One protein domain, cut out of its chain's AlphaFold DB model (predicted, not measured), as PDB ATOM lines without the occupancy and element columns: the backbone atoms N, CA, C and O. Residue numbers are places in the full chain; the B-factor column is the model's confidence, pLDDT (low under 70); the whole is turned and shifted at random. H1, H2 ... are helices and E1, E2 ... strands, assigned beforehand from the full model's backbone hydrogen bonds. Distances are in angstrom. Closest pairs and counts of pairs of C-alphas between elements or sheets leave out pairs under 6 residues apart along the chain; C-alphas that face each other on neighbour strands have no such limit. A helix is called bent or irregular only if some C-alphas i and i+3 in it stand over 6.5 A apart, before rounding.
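AT A GLANCE: This is residues 256 to 470 of the 470 residues of an uncharacterized protein of Setosphaeria turcica (strain 28A) (UniProt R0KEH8). A small wall of three parallel strands, E1, E2 and E3, stands at one side of a helical body. The bent helix H4 runs through the middle of this body, its arm H4b packed on E3, with H2 on one side of H4 and H7 and H5 on the other; residues 459 to 470, with H8, stick out. The 215 printed residues hold eight named helices and three named strands in the order E1 H1 H2 H3 E2 H4 E3 H5 H6 H7 H8, mostly helix by class. The whole is compact, with a radius of gyration of the C-alphas of 18.1 A and spans of 54 by 44 by 32 A.

HOW THE PARTS SIT: The sheet runs E1, residues 256 to 262, E2, 309 to 316, and E3, 356 to 363. N 259 and O 312 are 2.7 A apart, and N 313 and O 359 2.8 A, within hydrogen-bond range. H4, residues 325 to 351, was assigned as one helix by its hydrogen bonds but is bent: C-alphas 341 and 344 are 7.7 A apart, and arms H4a, 325 to 341, and H4b, 344 to 351, stand at a steep tilt of 61 degrees. H4b is on the sheet over E3, height 9.0 A, and runs only just along the strands, at 29 degrees to E3 on the local plane. E2, H4 and E3 form a strand-helix-strand unit, two parallel neighbour strands with a helix between, its crossover right-handed; E1, H1, H2, H3 and E2 form another. H2, residues 276 to 295, touches H4a with 287 to 291 alone, closest C-alphas Trp 291 and Cys 341, 5.1 A, at a shallow tilt of 31 degrees, the same way. H7, residues 421 to 432, touches H4a, closest C-alphas Arg 333 and Val 424, 6.6 A, at a steep tilt of 44 degrees; it is irregular, C-alphas 422 and 425 being 7.1 A apart. H5, residues 382 to 393, only just touches H4b, with 3 pairs of C-alphas within 8 A, the closest His 351 and Arg 382, 5.6 A. H1, 264 to 269, and H6, 400 to 403, are each close to but not clearly touching H2, closest C-alphas 6.9 A in both pairs; H3, 297 to 303, is likewise close to H4b, 7.9 A. H8, residues 460 to 466, touches no helix. Every O i to N i+4 pair is within range in H2, H4a, H4b, H5 and H8; H1 has 1 of 2, H3 2 of 3, H7 6 of 8, and H6 is too short for one.

IN THESE COORDINATES: E1 begins at C-alpha 256, (196.630, 158.350, 126.920), and H8 ends at C-alpha 466, (148.084, 148.963, 125.485). H2 is 28.5 A long, H4a 24.4 A, and E2 and E3 22.4 A each.

THE WHOLE: The C-alphas farthest apart, Ala 369 and His 468, are 59.3 A apart. The printed part has no cut. The links E3 to H5, H6 to H7 and H7 to H8 are long. The mean pLDDT of the printed part is 85.0; residues 394 to 403, 410 to 417 and 455 to 470 are under 70.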
ATOM      1  N   ARG A 256     196.704 158.317 125.455       98.06
ATOM      2  CA  ARG A 256     196.630 158.350 126.920       98.06
ATOM      3  C   ARG A 256     195.558 159.326 127.354       98.06
ATOM      4  O   ARG A 256     195.649 160.522 127.070       98.06
ATOM      5  N   LEU A 257     194.542 158.804 128.019       97.31
ATOM      6  CA  LEU A 257     193.341 159.541 128.358       97.31
ATOM      7  C   LEU A 257     192.976 159.310 129.818       97.31
ATOM      8  O   LEU A 257     193.029 158.194 130.318       97.31
ATOM      9  N   GLN A 258     192.556 160.374 130.478       97.44
ATOM     10  CA  GLN A 258     191.983 160.363 131.806       97.44
ATOM     11  C   GLN A 258     190.580 160.968 131.726       97.44
ATOM     12  O   GLN A 258     190.398 162.077 131.234       97.44
ATOM     13  N   ILE A 259     189.575 160.245 132.200       96.50
ATOM     14  CA  ILE A 259     188.174 160.654 132.221       96.50
ATOM     15  C   ILE A 259     187.757 160.867 133.666       96.50
ATOM     16  O   ILE A 259     187.616 159.923 134.436       96.50
ATOM     17  N   ARG A 260     187.555 162.123 134.044       94.50
ATOM     18  CA  ARG A 260     187.129 162.535 135.378       94.50
ATOM     19  C   ARG A 260     185.606 162.563 135.427       94.50
ATOM     20  O   ARG A 260     184.974 163.410 134.795       94.50
ATOM     21  N   VAL A 261     185.020 161.645 136.190       93.75
ATOM     22  CA  VAL A 261     183.570 161.561 136.393       93.75
ATOM     23  C   VAL A 261     183.257 162.119 137.779       93.75
ATOM     24  O   VAL A 261     183.692 161.563 138.787       93.75
ATOM     25  N   LYS A 262     182.550 163.254 137.833       90.31
ATOM     26  CA  LYS A 262     182.385 164.066 139.051       90.31
ATOM     27  C   LYS A 262     180.999 163.918 139.665       90.31
ATOM     28  O   LYS A 262     180.095 164.633 139.264       90.31
ATOM     29  N   LEU A 263     180.844 163.041 140.655       89.06
ATOM     30  CA  LEU A 263     179.644 162.951 141.499       89.06
ATOM     31  C   LEU A 263     179.630 164.017 142.607       89.06
ATOM     32  O   LEU A 263     178.556 164.406 143.046       89.06
ATOM     33  N   GLU A 264     180.779 164.558 143.017       85.56
ATOM     34  CA  GLU A 264     180.844 165.601 144.059       85.56
ATOM     35  C   GLU A 264     179.960 166.837 143.761       85.56
ATOM     36  O   GLU A 264     179.488 167.493 144.687       85.56
ATOM     37  N   HIS A 265     179.662 167.117 142.483       78.81
ATOM     38  CA  HIS A 265     178.774 168.212 142.066       78.81
ATOM     39  C   HIS A 265     177.318 167.989 142.466       78.81
ATOM     40  O   HIS A 265     176.625 168.940 142.818       78.81
ATOM     41  N   PHE A 266     176.859 166.736 142.459       85.06
ATOM     42  CA  PHE A 266     175.486 166.394 142.816       85.06
ATOM     43  C   PHE A 266     175.128 166.914 144.211       85.06
ATOM     44  O   PHE A 266     174.055 167.475 144.404       85.06
ATOM     45  N   PHE A 267     176.040 166.775 145.176       80.81
ATOM     46  CA  PHE A 267     175.798 167.225 146.546       80.81
ATOM     47  C   PHE A 267     175.864 168.748 146.702       80.81
ATOM     48  O   PHE A 267     175.198 169.287 147.585       80.81
ATOM     49  N   SER A 268     176.648 169.438 145.870       79.06
ATOM     50  CA  SER A 268     176.749 170.901 145.893       79.06
ATOM     51  C   SER A 268     175.539 171.591 145.264       79.06
ATOM     52  O   SER A 268     175.112 172.632 145.764       79.06
ATOM     53  N   ASP A 269     174.989 171.013 144.195       83.06
ATOM     54  CA  ASP A 269     173.930 171.630 143.387       83.06
ATOM     55  C   ASP A 269     172.513 171.203 143.812       83.06
ATOM     56  O   ASP A 269     171.520 171.779 143.358       83.06
ATOM     57  N   MET A 270     172.394 170.212 144.702       85.50
ATOM     58  CA  MET A 270     171.105 169.755 145.218       85.50
ATOM     59  C   MET A 270     170.387 170.872 145.998       85.50
ATOM     60  O   MET A 270     170.978 171.467 146.908       85.50
ATOM     61  N   PRO A 271     169.096 171.145 145.717       86.94
ATOM     62  CA  PRO A 271     168.332 172.123 146.482       86.94
ATOM     63  C   PRO A 271     168.270 171.742 147.966       86.94
ATOM     64  O   PRO A 271     167.892 170.624 148.311       86.94
ATOM     65  N   LYS A 272     168.604 172.687 148.855       87.62
ATOM     66  CA  LYS A 272     168.663 172.448 150.312       87.62
ATOM     67  C   LYS A 272     167.329 172.002 150.915       87.62
ATOM     68  O   LYS A 272     167.329 171.253 151.885       87.62
ATOM     69  N   ASP A 273     166.228 172.443 150.314       89.19
ATOM     70  CA  ASP A 273     164.865 172.184 150.780       89.19
ATOM     71  C   ASP A 273     164.152 171.106 149.942       89.19
ATOM     72  O   ASP A 273     162.929 170.988 149.999       89.19
ATOM     73  N   ALA A 274     164.895 170.325 149.144       87.00
ATOM     74  CA  ALA A 274     164.320 169.249 148.341       87.00
ATOM     75  C   ALA A 274     163.678 168.177 149.235       87.00
ATOM     76  O   ALA A 274     164.296 167.642 150.161       87.00
ATOM     77  N   THR A 275     162.442 167.803 148.917       87.50
ATOM     78  CA  THR A 275     161.809 166.608 149.484       87.50
ATOM     79  C   THR A 275     162.572 165.346 149.063       87.50
ATOM     80  O   THR A 275     163.302 165.342 148.074       87.50
ATOM     81  N   GLY A 276     162.379 164.224 149.767       83.06
ATOM     82  CA  GLY A 276     163.054 162.965 149.412       83.06
ATOM     83  C   GLY A 276     162.770 162.486 147.979       83.06
ATOM     84  O   GLY A 276     163.641 161.897 147.344       83.06
ATOM     85  N   VAL A 277     161.577 162.782 147.450       83.81
ATOM     86  CA  VAL A 277     161.199 162.475 146.061       83.81
ATOM     87  C   VAL A 277     161.919 163.391 145.077       83.81
ATOM     88  O   VAL A 277     162.476 162.903 144.097       83.81
ATOM     89  N   GLU A 278     161.948 164.700 145.337       87.38
ATOM     90  CA  GLU A 278     162.660 165.665 144.489       87.38
ATOM     91  C   GLU A 278     164.164 165.394 144.476       87.38
ATOM     92  O   GLU A 278     164.771 165.401 143.409       87.38
ATOM     93  N   ALA A 279     164.752 165.080 145.632       86.94
ATOM     94  CA  ALA A 279     166.160 164.715 145.747       86.94
ATOM     95  C   ALA A 279     166.489 163.463 144.919       86.94
ATOM     96  O   ALA A 279     167.495 163.438 144.209       86.94
ATOM     97  N   TYR A 280     165.623 162.443 144.948       86.81
ATOM     98  CA  TYR A 280     165.817 161.237 144.144       86.81
ATOM     99  C   TYR A 280     165.612 161.479 142.643       86.81
ATOM    100  O   TYR A 280     166.396 160.998 141.827       86.81
ATOM    101  N   ALA A 281     164.596 162.253 142.254       86.81
ATOM    102  CA  ALA A 281     164.388 162.630 140.856       86.81
ATOM    103  C   ALA A 281     165.573 163.445 140.311       86.81
ATOM    104  O   ALA A 281     166.028 163.212 139.187       86.81
ATOM    105  N   TYR A 282     166.108 164.357 141.126       90.06
ATOM    106  CA  TYR A 282     167.315 165.116 140.821       90.06
ATOM    107  C   TYR A 282     168.528 164.190 140.648       90.06
ATOM    108  O   TYR A 282     169.247 164.314 139.661       90.06
ATOM    109  N   GLU A 283     168.710 163.203 141.530       89.62
ATOM    110  CA  GLU A 283     169.767 162.189 141.404       89.62
ATOM    111  C   GLU A 283     169.655 161.384 140.112       89.62
ATOM    112  O   GLU A 283     170.642 161.239 139.394       89.62
ATOM    113  N   GLN A 284     168.464 160.890 139.769       88.19
ATOM    114  CA  GLN A 284     168.269 160.159 138.517       88.19
ATOM    115  C   GLN A 284     168.603 161.025 137.298       88.19
ATOM    116  O   GLN A 284     169.266 160.553 136.375       88.19
ATOM    117  N   SER A 285     168.161 162.285 137.292       89.56
ATOM    118  CA  SER A 285     168.481 163.239 136.225       89.56
ATOM    119  C   SER A 285     169.993 163.454 136.106       89.56
ATOM    120  O   SER A 285     170.560 163.352 135.016       89.56
ATOM    121  N   PHE A 286     170.664 163.655 137.243       90.94
ATOM    122  CA  PHE A 286     172.110 163.812 137.319       90.94
ATOM    123  C   PHE A 286     172.854 162.585 136.773       90.94
ATOM    124  O   PHE A 286     173.734 162.721 135.925       90.94
ATOM    125  N   LEU A 287     172.477 161.378 137.205       91.12
ATOM    126  CA  LEU A 287     173.108 160.129 136.772       91.12
ATOM    127  C   LEU A 287     172.890 159.854 135.279       91.12
ATOM    128  O   LEU A 287     173.813 159.392 134.611       91.12
ATOM    129  N   ARG A 288     171.706 160.170 134.733       89.94
ATOM    130  CA  ARG A 288     171.441 160.070 133.284       89.94
ATOM    131  C   ARG A 288     172.286 161.059 132.487       89.94
ATOM    132  O   ARG A 288     172.843 160.686 131.460       89.94
ATOM    133  N   SER A 289     172.431 162.289 132.978       90.25
ATOM    134  CA  SER A 289     173.309 163.291 132.363       90.25
ATOM    135  C   SER A 289     174.776 162.841 132.381       90.25
ATOM    136  O   SER A 289     175.439 162.846 131.346       90.25
ATOM    137  N   ALA A 290     175.270 162.355 133.524       91.31
ATOM    138  CA  ALA A 290     176.625 161.820 133.642       91.31
ATOM    139  C   ALA A 290     176.859 160.622 132.704       91.31
ATOM    140  O   ALA A 290     177.891 160.570 132.033       91.31
ATOM    141  N   TRP A 291     175.887 159.710 132.601       92.44
ATOM    142  CA  TRP A 291     175.930 158.582 131.668       92.44
ATOM    143  C   TRP A 291     176.014 159.082 130.221       92.44
ATOM    144  O   TRP A 291     176.942 158.707 129.507       92.44
ATOM    145  N   SER A 292     175.127 159.999 129.819       91.31
ATOM    146  CA  SER A 292     175.111 160.598 128.475       91.31
ATOM    147  C   SER A 292     176.445 161.267 128.129       91.31
ATOM    148  O   SER A 292     176.998 161.050 127.053       91.31
ATOM    149  N   ASN A 293     177.031 162.015 129.068       91.62
ATOM    150  CA  ASN A 293     178.330 162.660 128.863       91.62
ATOM    151  C   ASN A 293     179.453 161.631 128.650       91.62
ATOM    152  O   ASN A 293     180.314 161.821 127.787       91.62
ATOM    153  N   VAL A 294     179.452 160.530 129.409       94.25
ATOM    154  CA  VAL A 294     180.430 159.438 129.259       94.25
ATOM    155  C   VAL A 294     180.225 158.673 127.944       94.25
ATOM    156  O   VAL A 294     181.214 158.259 127.335       94.25
ATOM    157  N   GLN A 295     178.991 158.564 127.436       93.69
ATOM    158  CA  GLN A 295     178.711 158.003 126.104       93.69
ATOM    159  C   GLN A 295     179.386 158.786 124.968       93.69
ATOM    160  O   GLN A 295     179.690 158.209 123.921       93.69
ATOM    161  N   GLY A 296     179.750 160.055 125.190       93.56
ATOM    162  CA  GLY A 296     180.587 160.836 124.273       93.56
ATOM    163  C   GLY A 296     181.918 160.159 123.902       93.56
ATOM    164  O   GLY A 296     182.470 160.433 122.834       93.56
ATOM    165  N   LEU A 297     182.411 159.218 124.722       96.62
ATOM    166  CA  LEU A 297     183.581 158.391 124.406       96.62
ATOM    167  C   LEU A 297     183.381 157.491 123.180       96.62
ATOM    168  O   LEU A 297     184.370 157.072 122.580       96.62
ATOM    169  N   GLY A 298     182.143 157.256 122.739       96.50
ATOM    170  CA  GLY A 298     181.863 156.595 121.464       96.50
ATOM    171  C   GLY A 298     182.545 157.292 120.277       96.50
ATOM    172  O   GLY A 298     183.082 156.619 119.397       96.50
ATOM    173  N   HIS A 299     182.638 158.630 120.286       95.94
ATOM    174  CA  HIS A 299     183.373 159.380 119.257       95.94
ATOM    175  C   HIS A 299     184.877 159.086 119.271       95.94
ATOM    176  O   HIS A 299     185.491 158.998 118.206       95.94
ATOM    177  N   TYR A 300     185.462 158.908 120.459       97.19
ATOM    178  CA  TYR A 300     186.856 158.498 120.598       97.19
ATOM    179  C   TYR A 300     187.053 157.071 120.084       97.19
ATOM    180  O   TYR A 300     187.897 156.841 119.222       97.19
ATOM    181  N   LEU A 301     186.234 156.119 120.539       96.69
ATOM    182  CA  LEU A 301     186.344 154.710 120.150       96.69
ATOM    183  C   LEU A 301     186.205 154.489 118.638       96.69
ATOM    184  O   LEU A 301     186.888 153.624 118.087       96.69
ATOM    185  N   ALA A 302     185.381 155.294 117.966       96.56
ATOM    186  CA  ALA A 302     185.197 155.231 116.520       96.56
ATOM    187  C   ALA A 302     186.431 155.682 115.713       96.56
ATOM    188  O   ALA A 302     186.617 155.219 114.589       96.56
ATOM    189  N   ARG A 303     187.260 156.583 116.258       96.31
ATOM    190  CA  ARG A 303     188.354 157.254 115.523       96.31
ATOM    191  C   ARG A 303     189.756 156.966 116.052       96.31
ATOM    192  O   ARG A 303     190.729 157.248 115.363       96.31
ATOM    193  N   ARG A 304     189.869 156.443 117.271       96.06
ATOM    194  CA  ARG A 304     191.144 156.281 117.976       96.06
ATOM    195  C   ARG A 304     192.196 155.525 117.161       96.06
ATOM    196  O   ARG A 304     191.854 154.605 116.408       96.06
ATOM    197  N   PRO A 305     193.487 155.830 117.374       94.50
ATOM    198  CA  PRO A 305     194.546 155.067 116.745       94.50
ATOM    199  C   PRO A 305     194.487 153.612 117.218       94.50
ATOM    200  O   PRO A 305     194.210 153.320 118.387       94.50
ATOM    201  N   LYS A 306     194.762 152.686 116.299       93.00
ATOM    202  CA  LYS A 306     194.992 151.284 116.650       93.00
ATOM    203  C   LYS A 306     196.395 151.120 117.240       93.00
ATOM    204  O   LYS A 306     197.326 151.860 116.897       93.00
ATOM    205  N   GLY A 307     196.551 150.141 118.120       87.38
ATOM    206  CA  GLY A 307     197.857 149.744 118.654       87.38
ATOM    207  C   GLY A 307     198.163 150.320 120.031       87.38
ATOM    208  O   GLY A 307     199.241 150.872 120.231       87.38
ATOM    209  N   GLY A 308     197.218 150.196 120.960       91.56
ATOM    210  CA  GLY A 308     197.431 150.523 122.367       91.56
ATOM    211  C   GLY A 308     196.942 151.922 122.716       91.56
ATOM    212  O   GLY A 308     197.555 152.916 122.310       91.56
ATOM    213  N   ALA A 309     195.867 151.980 123.497       97.06
ATOM    214  CA  ALA A 309     195.432 153.166 124.222       97.06
ATOM    215  C   ALA A 309     195.287 152.848 125.715       97.06
ATOM    216  O   ALA A 309     194.888 151.749 126.094       97.06
ATOM    217  N   GLU A 310     195.605 153.814 126.565       98.19
ATOM    218  CA  GLU A 310     195.498 153.733 128.016       98.19
ATOM    219  C   GLU A 310     194.448 154.739 128.477       98.19
ATOM    220  O   GLU A 310     194.587 155.940 128.234       98.19
ATOM    221  N   ILE A 311     193.386 154.248 129.114       98.25
ATOM    222  CA  ILE A 311     192.258 155.062 129.562       98.25
ATOM    223  C   ILE A 311     192.082 154.877 131.066       98.25
ATOM    224  O   ILE A 311     191.834 153.770 131.542       98.25
ATOM    225  N   GLU A 312     192.188 155.962 131.820       98.44
ATOM    226  CA  GLU A 312     191.919 155.993 133.254       98.44
ATOM    227  C   GLU A 312     190.590 156.701 133.530       98.44
ATOM    228  O   GLU A 312     190.440 157.875 133.214       98.44
ATOM    229  N   PHE A 313     189.636 156.038 134.174       98.31
ATOM    230  CA  PHE A 313     188.464 156.691 134.755       98.31
ATOM    231  C   PHE A 313     188.775 157.109 136.191       98.31
ATOM    232  O   PHE A 313     189.082 156.263 137.026       98.31
ATOM    233  N   VAL A 314     188.659 158.398 136.502       96.94
ATOM    234  CA  VAL A 314     188.836 158.945 137.850       96.94
ATOM    235  C   VAL A 314     187.476 159.355 138.400       96.94
ATOM    236  O   VAL A 314     186.876 160.329 137.944       96.94
ATOM    237  N   LEU A 315     186.986 158.602 139.377       95.75
ATOM    238  CA  LEU A 315     185.693 158.804 140.023       95.75
ATOM    239  C   LEU A 315     185.856 159.753 141.207       95.75
ATOM    240  O   LEU A 315     186.565 159.424 142.155       95.75
ATOM    241  N   LEU A 316     185.196 160.907 141.153       93.56
ATOM    242  CA  LEU A 316     185.304 161.987 142.137       93.56
ATOM    243  C   LEU A 316     183.969 162.144 142.858       93.56
ATOM    244  O   LEU A 316     183.029 162.693 142.282       93.56
ATOM    245  N   THR A 317     183.845 161.616 144.075       91.25
ATOM    246  CA  THR A 317     182.514 161.389 144.666       91.25
ATOM    247  C   THR A 317     182.101 162.333 145.780       91.25
ATOM    248  O   THR A 317     180.915 162.640 145.873       91.25
ATOM    249  N   GLY A 318     183.038 162.814 146.598       87.94
ATOM    250  CA  GLY A 318     182.746 163.723 147.712       87.94
ATOM    251  C   GLY A 318     181.656 163.220 148.672       87.94
ATOM    252  O   GLY A 318     180.895 164.036 149.204       87.94
ATOM    253  N   LEU A 319     181.551 161.899 148.870       88.62
ATOM    254  CA  LEU A 319     180.459 161.243 149.590       88.62
ATOM    255  C   LEU A 319     180.375 161.731 151.048       88.62
ATOM    256  O   LEU A 319     181.390 162.047 151.677       88.62
ATOM    257  N   PRO A 320     179.162 161.807 151.622       82.56
ATOM    258  CA  PRO A 320     178.987 162.235 153.003       82.56
ATOM    259  C   PRO A 320     179.561 161.207 153.990       82.56
ATOM    260  O   PRO A 320     178.958 160.179 154.271       82.56
ATOM    261  N   CYS A 321     180.714 161.507 154.585       78.31
ATOM    262  CA  CYS A 321     181.318 160.669 155.618       78.31
ATOM    263  C   CYS A 321     180.766 161.049 157.004       78.31
ATOM    264  O   CYS A 321     181.269 161.968 157.647       78.31
ATOM    265  N   SER A 322     179.712 160.373 157.464       83.31
ATOM    266  CA  SER A 322     179.280 160.431 158.869       83.31
ATOM    267  C   SER A 322     179.058 159.026 159.412       83.31
ATOM    268  O   SER A 322     178.590 158.165 158.668       83.31
ATOM    269  N   ASP A 323     179.265 158.830 160.712       84.94
ATOM    270  CA  ASP A 323     179.197 157.509 161.351       84.94
ATOM    271  C   ASP A 323     177.779 156.927 161.490       84.94
ATOM    272  O   ASP A 323     177.615 155.808 161.973       84.94
ATOM    273  N   SER A 324     176.731 157.652 161.081       90.56
ATOM    274  CA  SER A 324     175.365 157.132 161.156       90.56
ATOM    275  C   SER A 324     175.127 156.006 160.137       90.56
ATOM    276  O   SER A 324     175.538 156.073 158.978       90.56
ATOM    277  N   GLU A 325     174.389 154.977 160.555       87.94
ATOM    278  CA  GLU A 325     173.990 153.861 159.684       87.94
ATOM    279  C   GLU A 325     173.135 154.307 158.486       87.94
ATOM    280  O   GLU A 325     173.129 153.657 157.441       87.94
ATOM    281  N   GLU A 326     172.403 155.413 158.623       86.38
ATOM    282  CA  GLU A 326     171.641 156.012 157.525       86.38
ATOM    283  C   GLU A 326     172.576 156.626 156.475       86.38
ATOM    284  O   GLU A 326     172.450 156.328 155.290       86.38
ATOM    285  N   SER A 327     173.578 157.401 156.898       86.12
ATOM    286  CA  SER A 327     174.555 157.984 155.974       86.12
ATOM    287  C   SER A 327     175.416 156.926 155.294       86.12
ATOM    288  O   SER A 327     175.733 157.066 154.114       86.12
ATOM    289  N   ARG A 328     175.766 155.842 155.999       86.62
ATOM    290  CA  ARG A 328     176.489 154.706 155.406       86.62
ATOM    291  C   ARG A 328     175.686 154.039 154.290       86.62
ATOM    292  O   ARG A 328     176.241 153.795 153.218       86.62
ATOM    293  N   ARG A 329     174.391 153.786 154.517       87.50
ATOM    294  CA  ARG A 329     173.484 153.225 153.500       87.50
ATOM    295  C   ARG A 329     173.334 154.153 152.302       87.50
ATOM    296  O   ARG A 329     173.562 153.721 151.173       87.50
ATOM    297  N   GLN A 330     173.112 155.441 152.557       87.00
ATOM    298  CA  GLN A 330     173.042 156.455 151.510       87.00
ATOM    299  C   GLN A 330     174.336 156.518 150.684       87.00
ATOM    300  O   GLN A 330     174.271 156.592 149.459       87.00
ATOM    301  N   CYS A 331     175.512 156.446 151.317       88.56
ATOM    302  CA  CYS A 331     176.794 156.420 150.606       88.56
ATOM    303  C   CYS A 331     176.928 155.194 149.704       88.56
ATOM    304  O   CYS A 331     177.304 155.336 148.542       88.56
ATOM    305  N   GLN A 332     176.607 154.004 150.220       90.31
ATOM    306  CA  GLN A 332     176.656 152.774 149.430       90.31
ATOM    307  C   GLN A 332     175.695 152.834 148.241       90.31
ATOM    308  O   GLN A 332     176.085 152.481 147.131       90.31
ATOM    309  N   ARG A 333     174.475 153.338 148.453       91.56
ATOM    310  CA  ARG A 333     173.464 153.526 147.409       91.56
ATOM    311  C   ARG A 333     173.936 154.500 146.327       91.56
ATOM    312  O   ARG A 333     173.961 154.130 145.155       91.56
ATOM    313  N   CYS A 334     174.361 155.707 146.709       91.12
ATOM    314  CA  CYS A 334     174.860 156.717 145.771       91.12
ATOM    315  C   CYS A 334     176.064 156.198 144.976       91.12
ATOM    316  O   CYS A 334     176.125 156.372 143.760       91.12
ATOM    317  N   PHE A 335     177.017 155.538 145.644       92.94
ATOM    318  CA  PHE A 335     178.201 155.012 144.971       92.94
ATOM    319  C   PHE A 335     177.856 153.869 144.013       92.94
ATOM    320  O   PHE A 335     178.343 153.856 142.887       92.94
ATOM    321  N   ALA A 336     176.963 152.954 144.400       93.12
ATOM    322  CA  ALA A 336     176.507 151.878 143.524       93.12
ATOM    323  C   ALA A 336     175.775 152.413 142.281       93.12
ATOM    324  O   ALA A 336     176.043 151.965 141.165       93.12
ATOM    325  N   ASN A 337     174.911 153.418 142.455       92.88
ATOM    326  CA  ASN A 337     174.256 154.118 141.349       92.88
ATOM    327  C   ASN A 337     175.271 154.767 140.406       92.88
ATOM    328  O   ASN A 337     175.145 154.687 139.182       92.88
ATOM    329  N   PHE A 338     176.308 155.375 140.972       93.25
ATOM    330  CA  PHE A 338     177.359 156.020 140.204       93.25
ATOM    331  C   PHE A 338     178.246 155.022 139.445       93.25
ATOM    332  O   PHE A 338     178.562 155.248 138.279       93.25
ATOM    333  N   LEU A 339     178.580 153.874 140.042       94.56
ATOM    334  CA  LEU A 339     179.241 152.776 139.329       94.56
ATOM    335  C   LEU A 339     178.374 152.266 138.170       94.56
ATOM    336  O   LEU A 339     178.880 152.020 137.074       94.56
ATOM    337  N   GLN A 340     177.060 152.150 138.381       91.69
ATOM    338  CA  GLN A 340     176.124 151.720 137.341       91.69
ATOM    339  C   GLN A 340     176.068 152.706 136.163       91.69
ATOM    340  O   GLN A 340     175.980 152.263 135.021       91.69
ATOM    341  N   CYS A 341     176.192 154.009 136.426       91.75
ATOM    342  CA  CYS A 341     176.220 155.072 135.417       91.75
ATOM    343  C   CYS A 341     177.386 154.941 134.415       91.75
ATOM    344  O   CYS A 341     177.232 155.282 133.249       91.75
ATOM    345  N   ILE A 342     178.540 154.415 134.828       94.75
ATOM    346  CA  ILE A 342     179.723 154.292 133.952       94.75
ATOM    347  C   ILE A 342     179.965 152.864 133.443       94.75
ATOM    348  O   ILE A 342     180.808 152.654 132.570       94.75
ATOM    349  N   ARG A 343     179.234 151.881 133.989       94.38
ATOM    350  CA  ARG A 343     179.461 150.438 133.810       94.38
ATOM    351  C   ARG A 343     179.612 150.031 132.350       94.38
ATOM    352  O   ARG A 343     180.618 149.425 131.989       94.38
ATOM    353  N   SER A 344     178.625 150.367 131.528       93.31
ATOM    354  CA  SER A 344     178.559 149.906 130.141       93.31
ATOM    355  C   SER A 344     179.724 150.435 129.314       93.31
ATOM    356  O   SER A 344     180.331 149.682 128.557       93.31
ATOM    357  N   MET A 345     180.100 151.706 129.493       96.00
ATOM    358  CA  MET A 345     181.229 152.286 128.765       96.00
ATOM    359  C   MET A 345     182.560 151.663 129.202       96.00
ATOM    360  O   MET A 345     183.386 151.335 128.353       96.00
ATOM    361  N   VAL A 346     182.752 151.433 130.505       97.75
ATOM    362  CA  VAL A 346     183.953 150.753 131.016       97.75
ATOM    363  C   VAL A 346     184.073 149.346 130.422       97.75
ATOM    364  O   VAL A 346     185.120 149.022 129.863       97.75
ATOM    365  N   TYR A 347     183.010 148.535 130.446       97.50
ATOM    366  CA  TYR A 347     183.053 147.187 129.866       97.50
ATOM    367  C   TYR A 347     183.182 147.179 128.343       97.50
ATOM    368  O   TYR A 347     183.949 146.376 127.817       97.50
ATOM    369  N   THR A 348     182.534 148.110 127.639       96.88
ATOM    370  CA  THR A 348     182.738 148.297 126.190       96.88
ATOM    371  C   THR A 348     184.222 148.515 125.891       96.88
ATOM    372  O   THR A 348     184.795 147.869 125.017       96.88
ATOM    373  N   MET A 349     184.896 149.373 126.658       97.44
ATOM    374  CA  MET A 349     186.329 149.612 126.481       97.44
ATOM    375  C   MET A 349     187.197 148.415 126.885       97.44
ATOM    376  O   MET A 349     188.200 148.162 126.227       97.44
ATOM    377  N   MET A 350     186.834 147.685 127.942       97.75
ATOM    378  CA  MET A 350     187.605 146.534 128.430       97.75
ATOM    379  C   MET A 350     187.483 145.291 127.543       97.75
ATOM    380  O   MET A 350     188.433 144.516 127.455       97.75
ATOM    381  N   HIS A 351     186.320 145.061 126.933       97.75
ATOM    382  CA  HIS A 351     185.997 143.790 126.279       97.75
ATOM    383  C   HIS A 351     185.781 143.902 124.770       97.75
ATOM    384  O   HIS A 351     186.065 142.937 124.057       97.75
ATOM    385  N   ASP A 352     185.339 145.060 124.274       97.25
ATOM    386  CA  ASP A 352     185.069 145.262 122.842       97.25
ATOM    387  C   ASP A 352     186.262 145.918 122.123       97.25
ATOM    388  O   ASP A 352     186.269 146.054 120.898       97.25
ATOM    389  N   CYS A 353     187.297 146.315 122.872       96.69
ATOM    390  CA  CYS A 353     188.520 146.919 122.352       96.69
ATOM    391  C   CYS A 353     189.773 146.184 122.856       96.69
ATOM    392  O   CYS A 353     190.347 146.560 123.873       96.69
ATOM    393  N   ASP A 354     190.255 145.197 122.094       95.75
ATOM    394  CA  ASP A 354     191.412 144.367 122.486       95.75
ATOM    395  C   ASP A 354     192.727 145.162 122.677       95.75
ATOM    396  O   ASP A 354     193.663 144.685 123.316       95.75
ATOM    397  N   ASP A 355     192.823 146.374 122.120       96.75
ATOM    398  CA  ASP A 355     193.994 147.254 122.199       96.75
ATOM    399  C   ASP A 355     193.829 148.431 123.179       96.75
ATOM    400  O   ASP A 355     194.604 149.388 123.117       96.75
ATOM    401  N   VAL A 356     192.835 148.390 124.071       97.56
ATOM    402  CA  VAL A 356     192.594 149.423 125.091       97.56
ATOM    403  C   VAL A 356     192.837 148.852 126.487       97.56
ATOM    404  O   VAL A 356     192.261 147.840 126.876       97.56
ATOM    405  N   ARG A 357     193.670 149.530 127.281       98.25
ATOM    406  CA  ARG A 357     193.865 149.237 128.703       98.25
ATOM    407  C   ARG A 357     193.071 150.228 129.537       98.25
ATOM    408  O   ARG A 357     193.369 151.421 129.519       98.25
ATOM    409  N   VAL A 358     192.110 149.721 130.301       98.50
ATOM    410  CA  VAL A 358     191.285 150.533 131.199       98.50
ATOM    411  C   VAL A 358     191.795 150.433 132.634       98.50
ATOM    412  O   VAL A 358     192.198 149.368 133.098       98.50
ATOM    413  N   THR A 359     191.794 151.550 133.349       98.62
ATOM    414  CA  THR A 359     192.006 151.624 134.799       98.62
ATOM    415  C   THR A 359     190.901 152.476 135.401       98.62
ATOM    416  O   THR A 359     190.482 153.455 134.792       98.62
ATOM    417  N   VAL A 360     190.412 152.109 136.581       98.50
ATOM    418  CA  VAL A 360     189.423 152.901 137.315       98.50
ATOM    419  C   VAL A 360     189.978 153.239 138.691       98.50
ATOM    420  O   VAL A 360     190.338 152.354 139.469       98.50
ATOM    421  N   THR A 361     190.032 154.530 138.985       97.88
ATOM    422  CA  THR A 361     190.563 155.107 140.213       97.88
ATOM    423  C   THR A 361     189.447 155.863 140.925       97.88
ATOM    424  O   THR A 361     188.770 156.693 140.327       97.88
ATOM    425  N   HIS A 362     189.244 155.601 142.210       96.38
ATOM    426  CA  HIS A 362     188.312 156.334 143.064       96.38
ATOM    427  C   HIS A 362     189.070 157.346 143.918       96.38
ATOM    428  O   HIS A 362     190.023 156.987 144.608       96.38
ATOM    429  N   HIS A 363     188.656 158.607 143.868       93.94
ATOM    430  CA  HIS A 363     189.222 159.693 144.654       93.94
ATOM    431  C   HIS A 363     188.116 160.399 145.443       93.94
ATOM    432  O   HIS A 363     187.149 160.919 144.882       93.94
ATOM    433  N   ASP A 364     188.264 160.383 146.765       91.19
ATOM    434  CA  ASP A 364     187.349 161.010 147.708       91.19
ATOM    435  C   ASP A 364     188.129 161.388 148.972       91.19
ATOM    436  O   ASP A 364     188.436 160.526 149.800       91.19
ATOM    437  N   ASP A 365     188.451 162.676 149.104       86.06
ATOM    438  CA  ASP A 365     189.302 163.206 150.179       86.06
ATOM    439  C   ASP A 365     188.736 162.959 151.584       86.06
ATOM    440  O   ASP A 365     189.483 162.925 152.562       86.06
ATOM    441  N   LYS A 366     187.416 162.760 151.707       86.56
ATOM    442  CA  LYS A 366     186.775 162.460 152.996       86.56
ATOM    443  C   LYS A 366     186.907 160.991 153.375       86.56
ATOM    444  O   LYS A 366     186.836 160.665 154.556       86.56
ATOM    445  N   MET A 367     187.074 160.106 152.394       85.69
ATOM    446  CA  MET A 367     187.195 158.668 152.621       85.69
ATOM    447  C   MET A 367     188.642 158.180 152.674       85.69
ATOM    448  O   MET A 367     188.956 157.259 153.430       85.69
ATOM    449  N   SER A 368     189.522 158.725 151.836       86.00
ATOM    450  CA  SER A 368     190.920 158.315 151.775       86.00
ATOM    451  C   SER A 368     191.806 159.461 151.321       86.00
ATOM    452  O   SER A 368     191.509 160.132 150.341       86.00
ATOM    453  N   ALA A 369     192.953 159.617 151.984       86.75
ATOM    454  CA  ALA A 369     193.966 160.596 151.595       86.75
ATOM    455  C   ALA A 369     194.625 160.287 150.236       86.75
ATOM    456  O   ALA A 369     195.303 161.143 149.675       86.75
ATOM    457  N   PHE A 370     194.464 159.063 149.716       90.19
ATOM    458  CA  PHE A 370     195.077 158.632 148.463       90.19
ATOM    459  C   PHE A 370     194.028 158.065 147.500       90.19
ATOM    460  O   PHE A 370     193.124 157.346 147.936       90.19
ATOM    461  N   PRO A 371     194.161 158.320 146.185       93.81
ATOM    462  CA  PRO A 371     193.326 157.667 145.186       93.81
ATOM    463  C   PRO A 371     193.432 156.138 145.277       93.81
ATOM    464  O   PRO A 371     194.525 155.575 145.381       93.81
ATOM    465  N   ARG A 372     192.291 155.452 145.228       95.94
ATOM    466  CA  ARG A 372     192.188 153.992 145.320       95.94
ATOM    467  C   ARG A 372     191.999 153.401 143.931       95.94
ATOM    468  O   ARG A 372     191.036 153.739 143.252       95.94
ATOM    469  N   ASN A 373     192.856 152.470 143.519       97.44
ATOM    470  CA  ASN A 373     192.594 151.689 142.309       97.44
ATOM    471  C   ASN A 373     191.449 150.704 142.588       97.44
ATOM    472  O   ASN A 373     191.585 149.818 143.434       97.44
ATOM    473  N   ILE A 374     190.339 150.877 141.877       97.88
ATOM    474  CA  ILE A 374     189.132 150.054 141.981       97.88
ATOM    475  C   ILE A 374     188.826 149.319 140.669       97.88
ATOM    476  O   ILE A 374     187.709 148.861 140.459       97.88
ATOM    477  N   THR A 375     189.804 149.187 139.769       98.25
ATOM    478  CA  THR A 375     189.626 148.510 138.470       98.25
ATOM    479  C   THR A 375     189.056 147.100 138.649       98.25
ATOM    480  O   THR A 375     188.214 146.668 137.872       98.25
ATOM    481  N   GLY A 376     189.448 146.406 139.724       97.75
ATOM    482  CA  GLY A 376     188.957 145.065 140.047       97.75
ATOM    483  C   GLY A 376     187.474 144.987 140.424       97.75
ATOM    484  O   GLY A 376     186.972 143.882 140.609       97.75
ATOM    485  N   VAL A 377     186.772 146.115 140.591       97.56
ATOM    486  CA  VAL A 377     185.302 146.151 140.728       97.56
ATOM    487  C   VAL A 377     184.630 145.769 139.406       97.56
ATOM    488  O   VAL A 377     183.559 145.164 139.401       97.56
ATOM    489  N   PHE A 378     185.278 146.062 138.277       97.38
ATOM    490  CA  PHE A 378     184.794 145.739 136.938       97.38
ATOM    491  C   PHE A 378     185.253 144.332 136.532       97.38
ATOM    492  O   PHE A 378     186.068 144.156 135.631       97.38
ATOM    493  N   ALA A 379     184.774 143.325 137.265       96.75
ATOM    494  CA  ALA A 379     185.245 141.938 137.180       96.75
ATOM    495  C   ALA A 379     184.418 141.029 136.251       96.75
ATOM    496  O   ALA A 379     184.622 139.814 136.247       96.75
ATOM    497  N   LEU A 380     183.462 141.586 135.508       95.31
ATOM    498  CA  LEU A 380     182.627 140.821 134.585       95.31
ATOM    499  C   LEU A 380     183.489 140.218 133.463       95.31
ATOM    500  O   LEU A 380     184.434 140.848 132.991       95.31
ATOM    501  N   SER A 381     183.211 138.973 133.071       96.06
ATOM    502  CA  SER A 381     183.957 138.328 131.984       96.06
ATOM    503  C   SER A 381     183.475 138.809 130.612       96.06
ATOM    504  O   SER A 381     182.340 139.258 130.467       96.06
ATOM    505  N   ARG A 382     184.298 138.655 129.564       96.88
ATOM    506  CA  ARG A 382     183.885 138.999 128.191       96.88
ATOM    507  C   ARG A 382     182.612 138.251 127.783       96.88
ATOM    508  O   ARG A 382     181.726 138.846 127.188       96.88
ATOM    509  N   GLU A 383     182.488 136.975 128.144       96.12
ATOM    510  CA  GLU A 383     181.307 136.155 127.845       96.12
ATOM    511  C   GLU A 383     180.058 136.672 128.564       96.12
ATOM    512  O   GLU A 383     178.988 136.756 127.964       96.12
ATOM    513  N   GLN A 384     180.195 137.055 129.838       94.12
ATOM    514  CA  GLN A 384     179.107 137.676 130.588       94.12
ATOM    515  C   GLN A 384     178.707 139.020 129.964       94.12
ATOM    516  O   GLN A 384     177.519 139.332 129.932       94.12
ATOM    517  N   TRP A 385     179.665 139.799 129.445       94.94
ATOM    518  CA  TRP A 385     179.394 141.107 128.833       94.94
ATOM    519  C   TRP A 385     178.638 140.951 127.520       94.94
ATOM    520  O   TRP A 385     177.626 141.612 127.302       94.94
ATOM    521  N   GLU A 386     179.076 140.021 126.670       93.94
ATOM    522  CA  GLU A 386     178.354 139.666 125.448       93.94
ATOM    523  C   GLU A 386     176.939 139.171 125.750       93.94
ATOM    524  O   GLU A 386     175.991 139.532 125.049       93.94
ATOM    525  N   TYR A 387     176.765 138.400 126.825       90.69
ATOM    526  CA  TYR A 387     175.440 137.985 127.260       90.69
ATOM    527  C   TYR A 387     174.579 139.178 127.707       90.69
ATOM    528  O   TYR A 387     173.461 139.309 127.202       90.69
ATOM    529  N   GLU A 388     175.089 140.090 128.552       89.44
ATOM    530  CA  GLU A 388     174.368 141.322 128.934       89.44
ATOM    531  C   GLU A 388     173.956 142.138 127.687       89.44
ATOM    532  O   GLU A 388     172.784 142.508 127.559       89.44
ATOM    533  N   LYS A 389     174.867 142.333 126.719       89.88
ATOM    534  CA  LYS A 389     174.580 143.012 125.438       89.88
ATOM    535  C   LYS A 389     173.516 142.289 124.613       89.88
ATOM    536  O   LYS A 389     172.636 142.934 124.046       89.88
ATOM    537  N   SER A 390     173.569 140.958 124.536       87.50
ATOM    538  CA  SER A 390     172.598 140.170 123.764       87.50
ATOM    539  C   SER A 390     171.178 140.298 124.318       87.50
ATOM    540  O   SER A 390     170.215 140.406 123.558       87.50
ATOM    541  N   VAL A 391     171.054 140.360 125.646       83.12
ATOM    542  CA  VAL A 391     169.781 140.584 126.330       83.12
ATOM    543  C   VAL A 391     169.264 142.001 126.066       83.12
ATOM    544  O   VAL A 391     168.064 142.178 125.865       83.12
ATOM    545  N   GLN A 392     170.157 142.994 126.017       77.19
ATOM    546  CA  GLN A 392     169.815 144.381 125.699       77.19
ATOM    547  C   GLN A 392     169.329 144.542 124.251       77.19
ATOM    548  O   GLN A 392     168.292 145.158 124.025       77.19
ATOM    549  N   ALA A 393     170.031 143.957 123.279       75.38
ATOM    550  CA  ALA A 393     169.673 144.052 121.862       75.38
ATOM    551  C   ALA A 393     168.319 143.392 121.529       75.38
ATOM    552  O   ALA A 393     167.683 143.749 120.540       75.38
ATOM    553  N   GLY A 394     167.882 142.422 122.341       62.91
ATOM    554  CA  GLY A 394     166.597 141.734 122.191       62.91
ATOM    555  C   GLY A 394     165.400 142.417 122.867       62.91
ATOM    556  O   GLY A 394     164.280 141.926 122.722       62.91
ATOM    557  N   GLY A 395     165.604 143.502 123.622       59.69
ATOM    558  CA  GLY A 395     164.530 144.271 124.261       59.69
ATOM    559  C   GLY A 395     164.032 145.427 123.388       59.69
ATOM    560  O   GLY A 395     164.822 146.072 122.707       59.69
ATOM    561  N   GLU A 396     162.726 145.727 123.420       54.84
ATOM    562  CA  GLU A 396     162.227 147.048 122.987       54.84
ATOM    563  C   GLU A 396     162.908 148.156 123.810       54.84
ATOM    564  O   GLU A 396     163.346 147.870 124.923       54.84
ATOM    565  N   GLU A 397     162.961 149.377 123.255       51.56
ATOM    566  CA  GLU A 397     163.634 150.638 123.659       51.56
ATOM    567  C   GLU A 397     163.509 151.106 125.136       51.56
ATOM    568  O   GLU A 397     163.539 152.294 125.439       51.56
ATOM    569  N   CYS A 398     163.367 150.220 126.116       48.69
ATOM    570  CA  CYS A 398     163.616 150.554 127.503       48.69
ATOM    571  C   CYS A 398     165.113 150.825 127.661       48.69
ATOM    572  O   CYS A 398     165.921 149.897 127.601       48.69
ATOM    573  N   GLU A 399     165.456 152.089 127.920       57.00
ATOM    574  CA  GLU A 399     166.737 152.528 128.476       57.00
ATOM    575  C   GLU A 399     167.010 151.759 129.775       57.00
ATOM    576  O   GLU A 399     166.685 152.192 130.883       57.00
ATOM    577  N   TRP A 400     167.556 150.555 129.634       59.34
ATOM    578  CA  TRP A 400     167.781 149.611 130.719       59.34
ATOM    579  C   TRP A 400     168.591 150.257 131.841       59.34
ATOM    580  O   TRP A 400     168.326 150.013 133.007       59.34
ATOM    581  N   GLU A 401     169.496 151.172 131.524       60.38
ATOM    582  CA  GLU A 401     170.346 151.846 132.503       60.38
ATOM    583  C   GLU A 401     169.577 152.841 133.392       60.38
ATOM    584  O   GLU A 401     169.959 153.045 134.543       60.38
ATOM    585  N   ALA A 402     168.442 153.382 132.931       53.19
ATOM    586  CA  ALA A 402     167.615 154.317 133.696       53.19
ATOM    587  C   ALA A 402     166.743 153.641 134.773       53.19
ATOM    588  O   ALA A 402     166.271 154.326 135.684       53.19
ATOM    589  N   CYS A 403     166.521 152.323 134.687       60.56
ATOM    590  CA  CYS A 403     165.642 151.572 135.598       60.56
ATOM    591  C   CYS A 403     166.371 150.908 136.780       60.56
ATOM    592  O   CYS A 403     165.723 150.255 137.597       60.56
ATOM    593  N   TRP A 404     167.699 151.035 136.864       74.19
ATOM    594  CA  TRP A 404     168.539 150.263 137.794       74.19
ATOM    595  C   TRP A 404     169.179 151.098 138.893       74.19
ATOM    596  O   TRP A 404     169.977 150.587 139.675       74.19
ATOM    597  N   PHE A 405     168.819 152.375 138.985       87.19
ATOM    598  CA  PHE A 405     169.238 153.188 140.111       87.19
ATOM    599  C   PHE A 405     168.469 152.776 141.361       87.19
ATOM    600  O   PHE A 405     167.238 152.708 141.374       87.19
ATOM    601  N   ALA A 406     169.201 152.521 142.433       88.69
ATOM    602  CA  ALA A 406     168.643 152.249 143.731       88.69
ATOM    603  C   ALA A 406     167.948 153.494 144.301       88.69
ATOM    604  O   ALA A 406     168.536 154.583 144.355       88.69
ATOM    605  N   ALA A 407     166.694 153.324 144.707       87.94
ATOM    606  CA  ALA A 407     165.833 154.331 145.304       87.94
ATOM    607  C   ALA A 407     166.015 154.358 146.827       87.94
ATOM    608  O   ALA A 407     166.116 153.292 147.430       87.94
ATOM    609  N   PRO A 408     166.051 155.538 147.470       85.25
ATOM    610  CA  PRO A 408     166.193 155.632 148.921       85.25
ATOM    611  C   PRO A 408     164.963 155.053 149.634       85.25
ATOM    612  O   PRO A 408     163.839 155.191 149.147       85.25
ATOM    613  N   ALA A 409     165.136 154.472 150.825       77.69
ATOM    614  CA  ALA A 409     164.056 153.808 151.566       77.69
ATOM    615  C   ALA A 409     162.853 154.732 151.845       77.69
ATOM    616  O   ALA A 409     161.701 154.303 151.845       77.69
ATOM    617  N   ARG A 410     163.112 156.032 152.047       66.75
ATOM    618  CA  ARG A 410     162.078 157.052 152.297       66.75
ATOM    619  C   ARG A 410     161.309 157.475 151.037       66.75
ATOM    620  O   ARG A 410     160.284 158.139 151.162       66.75
ATOM    621  N   ALA A 411     161.765 157.089 149.845       59.94
ATOM    622  CA  ALA A 411     161.077 157.344 148.582       59.94
ATOM    623  C   ALA A 411     160.060 156.249 148.217       59.94
ATOM    624  O   ALA A 411     159.640 156.194 147.066       59.94
ATOM    625  N   GLY A 412     159.607 155.432 149.182       51.78
ATOM    626  CA  GLY A 412     158.529 154.433 149.048       51.78
ATOM    627  C   GLY A 412     157.147 154.980 148.639       51.78
ATOM    628  O   GLY A 412     156.119 154.371 148.924       51.78
ATOM    629  N   VAL A 413     157.110 156.137 147.981       53.12
ATOM    630  CA  VAL A 413     155.963 156.668 147.260       53.12
ATOM    631  C   VAL A 413     155.689 155.761 146.062       53.12
ATOM    632  O   VAL A 413     156.559 155.500 145.232       53.12
ATOM    633  N   VAL A 414     154.450 155.282 145.981       54.28
ATOM    634  CA  VAL A 414     153.916 154.498 144.863       54.28
ATOM    635  C   VAL A 414     154.223 155.217 143.541       54.28
ATOM    636  O   VAL A 414     153.710 156.309 143.307       54.28
ATOM    637  N   GLY A 415     155.051 154.611 142.682       59.88
ATOM    638  CA  GLY A 415     155.284 155.072 141.305       59.88
ATOM    639  C   GLY A 415     156.725 155.427 140.922       59.88
ATOM    640  O   GLY A 415     156.972 155.656 139.740       59.88
ATOM    641  N   LEU A 416     157.685 155.445 141.852       63.19
ATOM    642  CA  LEU A 416     159.098 155.654 141.502       63.19
ATOM    643  C   LEU A 416     159.765 154.332 141.093       63.19
ATOM    644  O   LEU A 416     159.751 153.356 141.840       63.19
ATOM    645  N   SER A 417     160.350 154.295 139.893       69.44
ATOM    646  CA  SER A 417     161.106 153.142 139.393       69.44
ATOM    647  C   SER A 417     162.505 153.101 140.011       69.44
ATOM    648  O   SER A 417     163.209 154.110 139.962       69.44
ATOM    649  N   GLY A 418     162.931 151.942 140.510       80.25
ATOM    650  CA  GLY A 418     164.291 151.728 141.003       80.25
ATOM    651  C   GLY A 418     164.411 150.480 141.872       80.25
ATOM    652  O   GLY A 418     163.415 149.821 142.173       80.25
ATOM    653  N   ILE A 419     165.640 150.160 142.274       85.31
ATOM    654  CA  ILE A 419     165.922 149.059 143.207       85.31
ATOM    655  C   ILE A 419     165.717 149.576 144.637       85.31
ATOM    656  O   ILE A 419     166.283 150.614 144.970       85.31
ATOM    657  N   PRO A 420     164.934 148.913 145.496       87.44
ATOM    658  CA  PRO A 420     164.812 149.313 146.895       87.44
ATOM    659  C   PRO A 420     166.183 149.420 147.592       87.44
ATOM    660  O   PRO A 420     167.052 148.571 147.392       87.44
ATOM    661  N   GLU A 421     166.406 150.462 148.402       88.12
ATOM    662  CA  GLU A 421     167.685 150.688 149.105       88.12
ATOM    663  C   GLU A 421     168.111 149.487 149.960       88.12
ATOM    664  O   GLU A 421     169.292 149.145 150.022       88.12
ATOM    665  N   ASP A 422     167.151 148.824 150.600       87.06
ATOM    666  CA  ASP A 422     167.385 147.630 151.403       87.06
ATOM    667  C   ASP A 422     167.850 146.436 150.564       87.06
ATOM    668  O   ASP A 422     168.492 145.548 151.108       87.06
ATOM    669  N   GLU A 423     167.638 146.441 149.250       90.62
ATOM    670  CA  GLU A 423     168.104 145.406 148.325       90.62
ATOM    671  C   GLU A 423     169.445 145.739 147.636       90.62
ATOM    672  O   GLU A 423     169.994 144.904 146.910       90.62
ATOM    673  N   VAL A 424     170.039 146.913 147.894       91.12
ATOM    674  CA  VAL A 424     171.330 147.330 147.298       91.12
ATOM    675  C   VAL A 424     172.441 146.319 147.573       91.12
ATOM    676  O   VAL A 424     173.251 146.046 146.691       91.12
ATOM    677  N   HIS A 425     172.469 145.722 148.764       91.81
ATOM    678  CA  HIS A 425     173.460 144.705 149.114       91.81
ATOM    679  C   HIS A 425     173.343 143.445 148.238       91.81
ATOM    680  O   HIS A 425     174.359 142.889 147.824       91.81
ATOM    681  N   VAL A 426     172.120 143.026 147.894       92.31
ATOM    682  CA  VAL A 426     171.882 141.892 146.988       92.31
ATOM    683  C   VAL A 426     172.307 142.260 145.570       92.31
ATOM    684  O   VAL A 426     172.984 141.475 144.910       92.31
ATOM    685  N   MET A 427     171.982 143.474 145.117       91.69
ATOM    686  CA  MET A 427     172.438 143.980 143.820       91.69
ATOM    687  C   MET A 427     173.969 144.004 143.735       91.69
ATOM    688  O   MET A 427     174.527 143.531 142.748       91.69
ATOM    689  N   LEU A 428     174.661 144.525 144.749       93.25
ATOM    690  CA  LEU A 428     176.126 144.552 144.802       93.25
ATOM    691  C   LEU A 428     176.718 143.140 144.756       93.25
ATOM    692  O   LEU A 428     177.636 142.884 143.975       93.25
ATOM    693  N   ALA A 429     176.148 142.212 145.521       93.50
ATOM    694  CA  ALA A 429     176.588 140.826 145.549       93.50
ATOM    695  C   ALA A 429     176.425 140.129 144.191       93.50
ATOM    696  O   ALA A 429     177.386 139.574 143.662       93.50
ATOM    697  N   GLU A 430     175.230 140.174 143.601       92.25
ATOM    698  CA  GLU A 430     174.924 139.451 142.361       92.25
ATOM    699  C   GLU A 430     175.587 140.093 141.135       92.25
ATOM    700  O   GLU A 430     176.196 139.401 140.317       92.25
ATOM    701  N   ARG A 431     175.494 141.424 141.010       89.69
ATOM    702  CA  ARG A 431     175.832 142.174 139.786       89.69
ATOM    703  C   ARG A 431     177.277 142.665 139.735       89.69
ATOM    704  O   ARG A 431     177.814 142.894 138.645       89.69
ATOM    705  N   TRP A 432     177.887 142.864 140.900       93.19
ATOM    706  CA  TRP A 432     179.253 143.376 141.033       93.19
ATOM    707  C   TRP A 432     180.192 142.403 141.745       93.19
ATOM    708  O   TRP A 432     181.405 142.581 141.680       93.19
ATOM    709  N   GLY A 433     179.661 141.366 142.402       95.00
ATOM    710  CA  GLY A 433     180.477 140.463 143.204       95.00
ATOM    711  C   GLY A 433     181.082 141.155 144.426       95.00
ATOM    712  O   GLY A 433     182.159 140.757 144.858       95.00
ATOM    713  N   LEU A 434     180.439 142.203 144.951       96.06
ATOM    714  CA  LEU A 434     180.927 142.996 146.085       96.06
ATOM    715  C   LEU A 434     180.129 142.688 147.355       96.06
ATOM    716  O   LEU A 434     178.924 142.439 147.285       96.06
ATOM    717  N   GLU A 435     180.780 142.752 148.514       93.75
ATOM    718  CA  GLU A 435     180.101 142.730 149.820       93.75
ATOM    719  C   GLU A 435     179.720 144.148 150.257       93.75
ATOM    720  O   GLU A 435     178.686 144.370 150.889       93.75
ATOM    721  N   SER A 436     180.543 145.124 149.880       90.94
ATOM    722  CA  SER A 436     180.331 146.544 150.116       90.94
ATOM    723  C   SER A 436     180.595 147.330 148.840       90.94
ATOM    724  O   SER A 436     181.545 147.062 148.112       90.94
ATOM    725  N   ALA A 437     179.815 148.388 148.603       85.50
ATOM    726  CA  ALA A 437     180.052 149.289 147.474       85.50
ATOM    727  C   ALA A 437     181.473 149.887 147.499       85.50
ATOM    728  O   ALA A 437     182.005 150.258 146.463       85.50
ATOM    729  N   LEU A 438     182.093 149.971 148.680       86.12
ATOM    730  CA  LEU A 438     183.413 150.571 148.877       86.12
ATOM    731  C   LEU A 438     184.574 149.580 148.709       86.12
ATOM    732  O   LEU A 438     185.730 149.970 148.922       86.12
ATOM    733  N   ASP A 439     184.298 148.323 148.362       94.00
ATOM    734  CA  ASP A 439     185.322 147.328 148.050       94.00
ATOM    735  C   ASP A 439     186.132 147.763 146.818       94.00
ATOM    736  O   ASP A 439     185.612 148.354 145.877       94.00
ATOM    737  N   ALA A 440     187.440 147.487 146.815       95.25
ATOM    738  CA  ALA A 440     188.313 147.844 145.687       95.25
ATOM    739  C   ALA A 440     188.320 146.794 144.562       95.25
ATOM    740  O   ALA A 440     188.903 147.010 143.499       95.25
ATOM    741  N   ARG A 441     187.726 145.626 144.813       96.94
ATOM    742  CA  ARG A 441     187.627 144.523 143.859       96.94
ATOM    743  C   ARG A 441     186.463 143.611 144.209       96.94
ATOM    744  O   ARG A 441     186.110 143.529 145.383       96.94
ATOM    745  N   ALA A 442     185.955 142.882 143.219       96.44
ATOM    746  CA  ALA A 442     185.019 141.791 143.459       96.44
ATOM    747  C   ALA A 442     185.607 140.785 144.469       96.44
ATOM    748  O   ALA A 442     186.744 140.322 144.325       96.44
ATOM    749  N   THR A 443     184.845 140.482 145.514       96.31
ATOM    750  CA  THR A 443     185.178 139.524 146.579       96.31
ATOM    751  C   THR A 443     184.587 138.143 146.305       96.31
ATOM    752  O   THR A 443     185.085 137.142 146.818       96.31
ATOM    753  N   GLN A 444     183.572 138.071 145.446       95.06
ATOM    754  CA  GLN A 444     182.911 136.843 145.022       95.06
ATOM    755  C   GLN A 444     182.633 136.851 143.515       95.06
ATOM    756  O   GLN A 444     182.682 137.886 142.855       95.06
ATOM    757  N   ALA A 445     182.346 135.673 142.958       92.94
ATOM    758  CA  ALA A 445     181.984 135.556 141.551       92.94
ATOM    759  C   ALA A 445     180.651 136.266 141.270       92.94
ATOM    760  O   ALA A 445     179.675 136.044 141.987       92.94
ATOM    761  N   ILE A 446     180.619 137.056 140.198       92.94
ATOM    762  CA  ILE A 446     179.408 137.671 139.648       92.94
ATOM    763  C   ILE A 446     178.481 136.560 139.132       92.94
ATOM    764  O   ILE A 446     178.937 135.651 138.430       92.94
ATOM    765  N   ARG A 447     177.193 136.604 139.492       89.06
ATOM    766  CA  ARG A 447     176.215 135.545 139.182       89.06
ATOM    767  C   ARG A 447     174.921 136.136 138.641       89.06
ATOM    768  O   ARG A 447     174.448 137.164 139.117       89.06
ATOM    769  N   GLU A 448     174.305 135.424 137.703       87.62
ATOM    770  CA  GLU A 448     172.953 135.744 137.252       87.62
ATOM    771  C   GLU A 448     171.963 135.580 138.408       87.62
ATOM    772  O   GLU A 448     171.766 134.482 138.930       87.62
ATOM    773  N   GLY A 449     171.349 136.686 138.816       87.56
ATOM    774  CA  GLY A 449     170.422 136.728 139.937       87.56
ATOM    775  C   GLY A 449     169.154 137.518 139.639       87.56
ATOM    776  O   GLY A 449     168.662 137.578 138.502       87.56
ATOM    777  N   ARG A 450     168.577 138.121 140.676       85.81
ATOM    778  CA  ARG A 450     167.450 139.054 140.543       85.81
ATOM    779  C   ARG A 450     167.878 140.316 139.798       85.81
ATOM    780  O   ARG A 450     167.098 140.826 138.998       85.81
ATOM    781  N   TYR A 451     169.118 140.754 140.016       84.19
ATOM    782  CA  TYR A 451     169.670 141.999 139.481       84.19
ATOM    783  C   TYR A 451     170.515 141.822 138.202       84.19
ATOM    784  O   TYR A 451     171.344 142.666 137.846       84.19
ATOM    785  N   TRP A 452     170.295 140.725 137.482       82.56
ATOM    786  CA  TRP A 452     170.845 140.526 136.142       82.56
ATOM    787  C   TRP A 452     169.917 141.133 135.077       82.56
ATOM    788  O   TRP A 452     168.698 141.105 135.282       82.56
ATOM    789  N   PRO A 453     170.421 141.658 133.939       76.50
ATOM    790  CA  PRO A 453     169.554 141.967 132.804       76.50
ATOM    791  C   PRO A 453     168.735 140.734 132.431       76.50
ATOM    792  O   PRO A 453     169.273 139.647 132.228       76.50
ATOM    793  N   ARG A 454     167.418 140.903 132.331       72.81
ATOM    794  CA  ARG A 454     166.510 139.870 131.832       72.81
ATOM    795  C   ARG A 454     165.836 140.408 130.590       72.81
ATOM    796  O   ARG A 454     165.321 141.527 130.617       72.81
ATOM    797  N   ALA A 455     165.801 139.605 129.531       62.03
ATOM    798  CA  ALA A 455     164.972 139.923 128.383       62.03
ATOM    799  C   ALA A 455     163.536 140.021 128.905       62.03
ATOM    800  O   ALA A 455     163.040 139.076 129.530       62.03
ATOM    801  N   ARG A 456     162.874 141.168 128.719       58.22
ATOM    802  CA  ARG A 456     161.437 141.232 128.981       58.22
ATOM    803  C   ARG A 456     160.790 140.271 127.996       58.22
ATOM    804  O   ARG A 456     160.699 140.561 126.807       58.22
ATOM    805  N   VAL A 457     160.363 139.111 128.487       49.59
ATOM    806  CA  VAL A 457     159.427 138.269 127.749       49.59
ATOM    807  C   VAL A 457     158.208 139.156 127.540       49.59
ATOM    808  O   VAL A 457     157.622 139.602 128.528       49.59
ATOM    809  N   ARG A 458     157.883 139.494 126.284       50.78
ATOM    810  CA  ARG A 458     156.622 140.165 125.952       50.78
ATOM    811  C   ARG A 458     155.528 139.372 126.645       50.78
ATOM    812  O   ARG A 458     155.268 138.245 126.235       50.78
ATOM    813  N   ASP A 459     154.920 139.933 127.684       47.00
ATOM    814  CA  ASP A 459     153.653 139.410 128.153       47.00
ATOM    815  C   ASP A 459     152.642 139.753 127.051       47.00
ATOM    816  O   ASP A 459     152.343 140.939 126.850       47.00
ATOM    817  N   PRO A 460     152.153 138.768 126.279       51.28
ATOM    818  CA  PRO A 460     151.230 139.038 125.185       51.28
ATOM    819  C   PRO A 460     149.955 139.725 125.697       51.28
ATOM    820  O   PRO A 460     149.320 140.469 124.951       51.28
ATOM    821  N   ALA A 461     149.610 139.531 126.977       52.00
ATOM    822  CA  ALA A 461     148.460 140.156 127.618       52.00
ATOM    823  C   ALA A 461     148.679 141.651 127.918       52.00
ATOM    824  O   ALA A 461     147.749 142.445 127.770       52.00
ATOM    825  N   ALA A 462     149.900 142.067 128.273       43.84
ATOM    826  CA  ALA A 462     150.223 143.476 128.516       43.84
ATOM    827  C   ALA A 462     150.265 144.294 127.212       43.84
ATOM    828  O   ALA A 462     149.807 145.436 127.178       43.84
ATOM    829  N   ALA A 463     150.735 143.688 126.115       45.59
ATOM    830  CA  ALA A 463     150.697 144.302 124.785       45.59
ATOM    831  C   ALA A 463     149.255 144.472 124.257       45.59
ATOM    832  O   ALA A 463     148.947 145.475 123.614       45.59
ATOM    833  N   ALA A 464     148.350 143.538 124.577       48.66
ATOM    834  CA  ALA A 464     146.934 143.631 124.211       48.66
ATOM    835  C   ALA A 464     146.181 144.743 124.972       48.66
ATOM    836  O   ALA A 464     145.272 145.356 124.415       48.66
ATOM    837  N   LEU A 465     146.572 145.044 126.215       42.69
ATOM    838  CA  LEU A 465     145.967 146.121 127.010       42.69
ATOM    839  C   LEU A 465     146.386 147.524 126.545       42.69
ATOM    840  O   LEU A 465     145.579 148.450 126.608       42.69
ATOM    841  N   LEU A 466     147.610 147.686 126.037       38.59
ATOM    842  CA  LEU A 466     148.084 148.963 125.485       38.59
ATOM    843  C   LEU A 466     147.555 149.230 124.064       38.59
ATOM    844  O   LEU A 466     147.397 150.386 123.682       38.59
ATOM    845  N   GLY A 467     147.196 148.185 123.310       39.06
ATOM    846  CA  GLY A 467     146.577 148.300 121.981       39.06
ATOM    847  C   GLY A 467     145.103 148.735 121.970       39.06
ATOM    848  O   GLY A 467     144.547 148.945 120.896       39.06
ATOM    849  N   HIS A 468     144.458 148.875 123.133       41.94
ATOM    850  CA  HIS A 468     143.062 149.328 123.249       41.94
ATOM    851  C   HIS A 468     142.895 150.800 123.657       41.94
ATOM    852  O   HIS A 468     141.765 151.268 123.770       41.94
ATOM    853  N   PHE A 469     143.997 151.540 123.813       38.53
ATOM    854  CA  PHE A 469     143.991 152.989 124.063       38.53
ATOM    855  C   PHE A 469     144.672 153.806 122.949       38.53
ATOM    856  O   PHE A 469     145.102 154.933 123.193       38.53
ATOM    857  N   GLY A 470     144.771 153.239 121.740       34.09
ATOM    858  CA  GLY A 470     145.230 153.929 120.527       34.09
ATOM    859  C   GLY A 470     144.082 154.485 119.703       34.09
ATOM    860  O   GLY A 470     143.139 153.702 119.443       34.09
TER     861      GLY A 470